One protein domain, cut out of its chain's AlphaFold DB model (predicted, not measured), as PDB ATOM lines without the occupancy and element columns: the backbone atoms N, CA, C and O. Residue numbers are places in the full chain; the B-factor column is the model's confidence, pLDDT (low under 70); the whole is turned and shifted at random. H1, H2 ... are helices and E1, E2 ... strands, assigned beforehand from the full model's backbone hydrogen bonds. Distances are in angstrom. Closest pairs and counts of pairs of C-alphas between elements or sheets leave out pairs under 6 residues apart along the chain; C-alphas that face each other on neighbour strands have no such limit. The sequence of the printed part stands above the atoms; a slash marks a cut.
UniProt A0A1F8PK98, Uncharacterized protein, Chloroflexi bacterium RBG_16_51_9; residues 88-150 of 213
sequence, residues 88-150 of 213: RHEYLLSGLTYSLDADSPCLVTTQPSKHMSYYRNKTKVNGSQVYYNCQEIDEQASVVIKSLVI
ATOM      1  N   ARG A  88     204.247 240.671 256.305       71.25
ATOM      2  CA  ARG A  88     203.340 239.844 255.486       71.25
ATOM      3  C   ARG A  88     203.381 240.234 254.004       71.25
ATOM      4  O   ARG A  88     203.208 239.383 253.140       71.25
ATOM      5  N   HIS A  89     203.576 241.521 253.732       78.88
ATOM      6  CA  HIS A  89     203.581 242.092 252.393       78.88
ATOM      7  C   HIS A  89     204.927 242.758 252.128       78.88
ATOM      8  O   HIS A  89     205.383 243.570 252.935       78.88
ATOM      9  N   GLU A  90     205.531 242.415 250.995       81.06
ATOM     10  CA  GLU A  90     206.685 243.114 250.445       81.06
ATOM     11  C   GLU A  90     206.201 244.060 249.346       81.06
ATOM     12  O   GLU A  90     205.420 243.656 248.483       81.06
ATOM     13  N   TYR A  91     206.658 245.310 249.383       86.38
ATOM     14  CA  TYR A  91     206.294 246.333 248.403       86.38
ATOM     15  C   TYR A  91     207.548 246.830 247.699       86.38
ATOM     16  O   TYR A  91     208.586 247.007 248.346       86.38
ATOM     17  N   LEU A  92     207.452 247.052 246.388       87.62
ATOM     18  CA  LEU A  92     208.604 247.324 245.533       87.62
ATOM     19  C   LEU A  92     209.363 248.579 245.971       87.62
ATOM     20  O   LEU A  92     210.577 248.529 246.154       87.62
ATOM     21  N   LEU A  93     208.647 249.681 246.192       89.19
ATOM     22  CA  LEU A  93     209.237 250.998 246.449       89.19
ATOM     23  C   LEU A  93     209.131 251.418 247.924       89.19
ATOM     24  O   LEU A  93     209.162 252.606 248.258       89.19
ATOM     25  N   SER A  94     209.007 250.448 248.838       86.00
ATOM     26  CA  SER A  94     208.947 250.723 250.279       86.00
ATOM     27  C   SER A  94     210.208 251.457 250.758       86.00
ATOM     28  O   SER A  94     211.328 250.977 250.578       86.00
ATOM     29  N   GLY A  95     210.035 252.636 251.367       84.25
ATOM     30  CA  GLY A  95     211.148 253.471 251.841       84.25
ATOM     31  C   GLY A  95     211.947 254.174 250.731       84.25
ATOM     32  O   GLY A  95     213.049 254.679 250.990       84.25
ATOM     33  N   LEU A  96     211.421 254.181 249.504       87.94
ATOM     34  CA  LEU A  96     211.959 254.912 248.354       87.94
ATOM     35  C   LEU A  96     211.029 256.034 247.888       87.94
ATOM     36  O   LEU A  96     211.514 257.032 247.368       87.94
ATOM     37  N   THR A  97     209.719 255.887 248.080       90.44
ATOM     38  CA  THR A  97     208.729 256.870 247.636       90.44
ATOM     39  C   THR A  97     208.706 258.118 248.518       90.44
ATOM     40  O   THR A  97     208.736 258.046 249.751       90.44
ATOM     41  N   TYR A  98     208.625 259.272 247.860       91.12
ATOM     42  CA  TYR A  98     208.509 260.592 248.466       91.12
ATOM     43  C   TYR A  98     207.357 261.336 247.796       91.12
ATOM     44  O   TYR A  98     207.247 261.312 246.572       91.12
ATOM     45  N   SER A  99     206.490 261.955 248.591       89.44
ATOM     46  CA  SER A  99     205.383 262.767 248.089       89.44
ATOM     47  C   SER A  99     205.831 264.220 248.023       89.44
ATOM     48  O   SER A  99     206.240 264.779 249.040       89.44
ATOM     49  N   LEU A 100     205.733 264.814 246.834       88.62
ATOM     50  CA  LEU A 100     205.983 266.242 246.628       88.62
ATOM     51  C   LEU A 100     204.861 267.090 247.238       88.62
ATOM     52  O   LEU A 100     205.144 268.092 247.882       88.62
ATOM     53  N   ASP A 101     203.607 266.637 247.131       85.69
ATOM     54  CA  ASP A 101     202.433 267.343 247.671       85.69
ATOM     55  C   ASP A 101     202.517 267.557 249.190       85.69
ATOM     56  O   ASP A 101     202.019 268.543 249.726       85.69
ATOM     57  N   ALA A 102     203.114 266.593 249.895       84.31
ATOM     58  CA  ALA A 102     203.173 266.556 251.353       84.31
ATOM     59  C   ALA A 102     204.558 266.833 251.930       84.31
ATOM     60  O   ALA A 102     204.727 266.656 253.141       84.31
ATOM     61  N   ASP A 103     205.530 267.124 251.061       88.19
ATOM     62  CA  ASP A 103     206.959 267.211 251.363       88.19
ATOM     63  C   ASP A 103     207.397 266.175 252.416       88.19
ATOM     64  O   ASP A 103     207.911 266.480 253.494       88.19
ATOM     65  N   SER A 104     207.053 264.907 252.169       87.75
ATOM     66  CA  SER A 104     207.316 263.847 253.141       87.75
ATOM     67  C   SER A 104     207.487 262.468 252.511       87.75
ATOM     68  O   SER A 104     206.911 262.169 251.460       87.75
ATOM     69  N   PRO A 105     208.238 261.567 253.177       90.62
ATOM     70  CA  PRO A 105     208.326 260.176 252.760       90.62
ATOM     71  C   PRO A 105     206.960 259.494 252.783       90.62
ATOM     72  O   PRO A 105     206.145 259.728 253.682       90.62
ATOM     73  N   CYS A 106     206.747 258.575 251.847       91.62
ATOM     74  CA  CYS A 106     205.538 257.769 251.817       91.62
ATOM     75  C   CYS A 106     205.673 256.510 252.686       91.62
ATOM     76  O   CYS A 106     206.722 255.865 252.767       91.62
ATOM     77  N   LEU A 107     204.571 256.140 253.332       90.50
ATOM     78  CA  LEU A 107     204.380 254.875 254.033       90.50
ATOM     79  C   LEU A 107     203.524 253.949 253.172       90.50
ATOM     80  O   LEU A 107     202.702 254.418 252.392       90.50
ATOM     81  N   VAL A 108     203.675 252.636 253.334       91.00
ATOM     82  CA  VAL A 108     202.864 251.670 252.583       91.00
ATOM     83  C   VAL A 108     201.799 251.053 253.473       91.00
ATOM     84  O   VAL A 108     202.108 250.574 254.568       91.00
ATOM     85  N   THR A 109     200.563 251.026 252.984       89.44
ATOM     86  CA  THR A 109     199.430 250.387 253.656       89.44
ATOM     87  C   THR A 109     198.677 249.506 252.659       89.44
ATOM     88  O   THR A 109     198.303 249.966 251.585       89.44
ATOM     89  N   THR A 110     198.406 248.251 253.029       90.06
ATOM     90  CA  THR A 110     197.406 247.415 252.343       90.06
ATOM     91  C   THR A 110     196.056 247.650 252.999       90.06
ATOM     92  O   THR A 110     195.966 247.554 254.224       90.06
ATOM     93  N   GLN A 111     195.020 247.914 252.203       88.56
ATOM     94  CA  GLN A 111     193.637 247.939 252.666       88.56
ATOM     95  C   GLN A 111     192.961 246.600 252.325       88.56
ATOM     96  O   GLN A 111     192.644 246.374 251.154       88.56
ATOM     97  N   PRO A 112     192.716 245.707 253.307       84.50
ATOM     98  CA  PRO A 112     192.198 244.367 253.033       84.50
ATOM     99  C   PRO A 112     190.829 244.368 252.352       84.50
ATOM    100  O   PRO A 112     190.610 243.559 251.463       84.50
ATOM    101  N   SER A 113     189.940 245.299 252.717       87.75
ATOM    102  CA  SER A 113     188.579 245.375 252.162       87.75
ATOM    103  C   SER A 113     188.533 245.729 250.678       87.75
ATOM    104  O   SER A 113     187.597 245.350 249.988       87.75
ATOM    105  N   LYS A 114     189.537 246.460 250.187       86.06
ATOM    106  CA  LYS A 114     189.640 246.862 248.778       86.06
ATOM    107  C   LYS A 114     190.563 245.949 247.978       86.06
ATOM    108  O   LYS A 114     190.723 246.165 246.787       86.06
ATOM    109  N   HIS A 115     191.223 244.991 248.635       86.00
ATOM    110  CA  HIS A 115     192.289 244.173 248.050       86.00
ATOM    111  C   HIS A 115     193.381 244.994 247.330       86.00
ATOM    112  O   HIS A 115     194.034 244.505 246.414       86.00
ATOM    113  N   MET A 116     193.611 246.236 247.771       90.38
ATOM    114  CA  MET A 116     194.533 247.187 247.143       90.38
ATOM    115  C   MET A 116     195.562 247.709 248.143       90.38
ATOM    116  O   MET A 116     195.314 247.792 249.350       90.38
ATOM    117  N   SER A 117     196.734 248.061 247.621       92.81
ATOM    118  CA  SER A 117     197.842 248.634 248.385       92.81
ATOM    119  C   SER A 117     198.130 250.046 247.910       92.81
ATOM    120  O   SER A 117     198.063 250.316 246.713       92.81
ATOM    121  N   TYR A 118     198.467 250.927 248.848       94.38
ATOM    122  CA  TYR A 118     198.733 252.328 248.559       94.38
ATOM    123  C   TYR A 118     200.037 252.794 249.202       94.38
ATOM    124  O   TYR A 118     200.317 252.488 250.369       94.38
ATOM    125  N   TYR A 119     200.787 253.603 248.459       94.00
ATOM    126  CA  TYR A 119     201.753 254.533 249.023       94.00
ATOM    127  C   TYR A 119     200.967 255.737 249.539       94.00
ATOM    128  O   TYR A 119     200.263 256.387 248.776       94.00
ATOM    129  N   ARG A 120     201.051 256.034 250.832       92.38
ATOM    130  CA  ARG A 120     200.394 257.198 251.433       92.38
ATOM    131  C   ARG A 120     201.419 258.157 251.995       92.38
ATOM    132  O   ARG A 120     202.425 257.716 252.555       92.38
ATOM    133  N   ASN A 121     201.150 259.449 251.911       91.56
ATOM    134  CA  ASN A 121     201.987 260.439 252.576       91.56
ATOM    135  C   ASN A 121     202.018 260.218 254.102       91.56
ATOM    136  O   ASN A 121     201.053 259.760 254.729       91.56
ATOM    137  N   LYS A 122     203.169 260.506 254.719       87.25
ATOM    138  CA  LYS A 122     203.309 260.444 256.179       87.25
ATOM    139  C   LYS A 122     202.591 261.621 256.841       87.25
ATOM    140  O   LYS A 122     201.920 261.428 257.856       87.25
ATOM    141  N   THR A 123     202.737 262.809 256.262       87.44
ATOM    142  CA  THR A 123     202.130 264.056 256.739       87.44
ATOM    143  C   THR A 123     200.806 264.301 256.021       87.44
ATOM    144  O   THR A 123     200.662 263.945 254.858       87.44
ATOM    145  N   LYS A 124     199.820 264.884 256.711       86.75
ATOM    146  CA  LYS A 124     198.542 265.262 256.093       86.75
ATOM    147  C   LYS A 124     198.713 266.532 255.260       86.75
ATOM    148  O   LYS A 124     199.359 267.468 255.716       86.75
ATOM    149  N   VAL A 125     198.057 266.577 254.107       83.25
ATOM    150  CA  VAL A 125     197.940 267.760 253.246       83.25
ATOM    151  C   VAL A 125     196.488 268.212 253.307       83.25
ATOM    152  O   VAL A 125     195.587 267.395 253.118       83.25
ATOM    153  N   ASN A 126     196.241 269.480 253.640       84.06
ATOM    154  CA  ASN A 126     194.886 270.039 253.767       84.06
ATOM    155  C   ASN A 126     193.951 269.184 254.652       84.06
ATOM    156  O   ASN A 126     192.799 268.919 254.318       84.06
ATOM    157  N   GLY A 127     194.476 268.673 255.771       86.50
ATOM    158  CA  GLY A 127     193.728 267.830 256.716       86.50
ATOM    159  C   GLY A 127     193.539 266.363 256.299       86.50
ATOM    160  O   GLY A 127     193.122 265.551 257.134       86.50
ATOM    161  N   SER A 128     193.925 265.987 255.076       87.00
ATOM    162  CA  SER A 128     193.706 264.654 254.500       87.00
ATOM    163  C   SER A 128     195.007 263.945 254.109       87.00
ATOM    164  O   SER A 128     196.066 264.553 253.976       87.00
ATOM    165  N   GLN A 129     194.947 262.618 253.979       88.69
ATOM    166  CA  GLN A 129     196.059 261.820 253.451       88.69
ATOM    167  C   GLN A 129     195.851 261.575 251.962       88.69
ATOM    168  O   GLN A 129     194.737 261.271 251.539       88.69
ATOM    169  N   VAL A 130     196.933 261.684 251.198       89.50
ATOM    170  CA  VAL A 130     196.956 261.370 249.770       89.50
ATOM    171  C   VAL A 130     197.419 259.927 249.618       89.50
ATOM    172  O   VAL A 130     198.371 259.503 250.281       89.50
ATOM    173  N   TYR A 131     196.725 259.176 248.768       91.44
ATOM    174  CA  TYR A 131     196.973 257.761 248.524       91.44
ATOM    175  C   TYR A 131     197.272 257.548 247.044       91.44
ATOM    176  O   TYR A 131     196.427 257.818 246.197       91.44
ATOM    177  N   TYR A 132     198.449 257.014 246.752       91.56
ATOM    178  CA  TYR A 132     198.878 256.624 245.414       91.56
ATOM    179  C   TYR A 132     198.807 255.101 245.304       91.56
ATOM    180  O   TYR A 132     199.332 254.393 246.169       91.56
ATOM    181  N   ASN A 133     198.141 254.575 244.277       92.69
ATOM    182  CA  ASN A 133     197.998 253.133 244.084       92.69
ATOM    183  C   ASN A 133     199.374 252.487 243.853       92.69
ATOM    184  O   ASN A 133     200.127 252.919 242.981       92.69
ATOM    185  N   CYS A 134     199.719 251.453 244.627       91.69
ATOM    186  CA  CYS A 134     201.019 250.799 244.485       91.69
ATOM    187  C   CYS A 134     201.224 250.208 243.091       91.69
ATOM    188  O   CYS A 134     202.333 250.291 242.581       91.69
ATOM    189  N   GLN A 135     200.186 249.636 242.476       89.44
ATOM    190  CA  GLN A 135     200.322 249.006 241.166       89.44
ATOM    191  C   GLN A 135     200.701 250.030 240.090       89.44
ATOM    192  O   GLN A 135     201.671 249.824 239.367       89.44
ATOM    193  N   GLU A 136     199.981 251.149 240.036       91.81
ATOM    194  CA  GLU A 136     200.213 252.214 239.053       91.81
ATOM    195  C   GLU A 136     201.610 252.828 239.209       91.81
ATOM    196  O   GLU A 136     202.344 252.986 238.234       91.81
ATOM    197  N   ILE A 137     202.015 253.126 240.448       91.75
ATOM    198  CA  ILE A 137     203.330 253.712 240.726       91.75
ATOM    199  C   ILE A 137     204.458 252.713 240.435       91.75
ATOM    200  O   ILE A 137     205.487 253.093 239.876       91.75
ATOM    201  N   ASP A 138     204.281 251.436 240.779       90.81
ATOM    202  CA  ASP A 138     205.281 250.399 240.508       90.81
ATOM    203  C   ASP A 138     205.448 250.164 238.990       90.81
ATOM    204  O   ASP A 138     206.567 249.944 238.514       90.81
ATOM    205  N   GLU A 139     204.362 250.251 238.214       89.69
ATOM    206  CA  GLU A 139     204.395 250.179 236.747       89.69
ATOM    207  C   GLU A 139     205.148 251.367 236.135       89.69
ATOM    208  O   GLU A 139     206.047 251.160 235.313       89.69
ATOM    209  N   GLN A 140     204.873 252.593 236.591       90.44
ATOM    210  CA  GLN A 140     205.604 253.790 236.154       90.44
ATOM    211  C   GLN A 140     207.095 253.709 236.508       90.44
ATOM    212  O   GLN A 140     207.959 253.979 235.669       90.44
ATOM    213  N   ALA A 141     207.418 253.265 237.725       88.25
ATOM    214  CA  ALA A 141     208.800 253.098 238.158       88.25
ATOM    215  C   ALA A 141     209.557 252.079 237.295       88.25
ATOM    216  O   ALA A 141     210.728 252.288 236.986       88.25
ATOM    217  N   SER A 142     208.898 251.002 236.857       86.25
ATOM    218  CA  SER A 142     209.493 250.014 235.948       86.25
ATOM    219  C   SER A 142     209.939 250.638 234.623       86.25
ATOM    220  O   SER A 142     211.022 250.320 234.130       86.25
ATOM    221  N   VAL A 143     209.148 251.561 234.063       87.00
ATOM    222  CA  VAL A 143     209.493 252.274 232.820       87.00
ATOM    223  C   VAL A 143     210.727 253.154 233.021       87.00
ATOM    224  O   VAL A 143     211.673 253.068 232.239       87.00
ATOM    225  N   VAL A 144     210.761 253.931 234.107       86.38
ATOM    226  CA  VAL A 144     211.901 254.805 234.435       86.38
ATOM    227  C   VAL A 144     213.169 253.992 234.709       86.38
ATOM    228  O   VAL A 144     214.246 254.325 234.233       86.38
ATOM    229  N   ILE A 145     213.071 252.881 235.441       83.38
ATOM    230  CA  ILE A 145     214.244 252.043 235.728       83.38
ATOM    231  C   ILE A 145     214.822 251.450 234.438       83.38
ATOM    232  O   ILE A 145     216.042 251.351 234.314       83.38
ATOM    233  N   LYS A 146     213.974 251.082 233.471       84.12
ATOM    234  CA  LYS A 146     214.430 250.573 232.169       84.12
ATOM    235  C   LYS A 146     215.173 251.629 231.353       84.12
ATOM    236  O   LYS A 146     216.137 251.271 230.683       84.12
ATOM    237  N   SER A 147     214.771 252.899 231.416       83.88
ATOM    238  CA  SER A 147     215.493 253.973 230.717       83.88
ATOM    239  C   SER A 147     216.826 254.325 231.383       83.88
ATOM    240  O   SER A 147     217.744 254.781 230.710       83.88
ATOM    241  N   LEU A 148     216.968 254.055 232.682       81.81
ATOM    242  CA  LEU A 148     218.201 254.270 233.450       81.81
ATOM    243  C   LEU A 148     219.215 253.118 233.341       81.81
ATOM    244  O   LEU A 148     220.228 253.118 234.046       81.81
ATOM    245  N   VAL A 149     218.959 252.106 232.507       82.31
ATOM    246  CA  VAL A 149     219.885 250.981 232.340       82.31
ATOM    247  C   VAL A 149     221.184 251.481 231.713       82.31
ATOM    248  O   VAL A 149     221.232 251.869 230.550       82.31
ATOM    249  N   ILE A 150     222.258 251.436 232.504       81.88
ATOM    250  CA  ILE A 150     223.605 251.781 232.051       81.88
ATOM    251  C   ILE A 150     224.036 250.778 230.981       81.88
ATOM    252  O   ILE A 150     224.188 249.578 231.265       81.88
TER     253      ILE A 150
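What this domain is: This is residues 88 to 150 of the 213 residues of an uncharacterized protein of Chloroflexi bacterium RBG_16_51_9 (UniProt A0A1F8PK98). A small sheet of three antiparallel strands, E1, E2 and E3, folds back and forth as two hairpins, and the helix H1 follows E3 directly and leads away from the sheet like an arm, its far end sticking out with residues 143 to 150. Before the sheet comes a long stretch with no named element, residues 88 to 103, tied to E1 by a short pairing at residues 98 to 99. The printed part has 63 residues, with three named strands and then one named helix along the chain, in sheet order E1, E2, E3; the class is mixed, helices and strands, with under half of the residues in named elements. The whole is only just compact, close to loose, with a radius of gyration of the C-alphas of 12.6 A, and its outline is only just elongated, spanning 41 by 27 by 17 A.

Where its parts are: The printed part begins at Arg 88, its C-alpha at (203.340, 239.844, 255.486). E1, residues 104 to 111, begins with C-alpha 104 at (207.316, 263.847, 253.141) and is 21.0 A long from first to last C-alpha. E2, residues 116 to 121, measures 16.1 A. E3, residues 131 to 133, measures 6.5 A. H1, residues 134 to 147, measures 20.2 A and ends with C-alpha 147 at (215.493, 253.973, 230.717).

How they stand to each other: Residues 98 to 99 pair with residues 104 to 105 of E1, antiparallel. The sheet is a meander, each strand the antiparallel neighbour of the one before, with E1 and E3 as edge strands and E2 as the inner strand. E1 and E2 form a hairpin over a tight link, with 157 degrees between their directions; N 107 and O 120 are 2.8 A apart and N 109 and O 118 are 3.0 A apart, within hydrogen-bond range. E2 and E3 form a hairpin over a short link, at 139 degrees; N 119 and O 132 are 2.8 A apart, within hydrogen-bond range. A tight link with no residue between joins E3 to H1. H1 is on the sheet but only grazes it, with its residues 134 to 137; the closest C-alphas of E2 and H1 are those of Tyr 118 and Cys 134, 4.9 A apart. In H1 every O i to N i+4 pair is within hydrogen-bond range.

The domain as a whole: The two C-alphas farthest apart are those of Gly 127 and Ile 150, 41.9 A. Residues 143 to 150, of which 143 to 147 belong to H1, stand free; the body without them spans 28 by 27 by 18 A. The printed part has no cut, and no link between named elements is long. The mean pLDDT of the printed part is 87.7, and no printed residue is under 70.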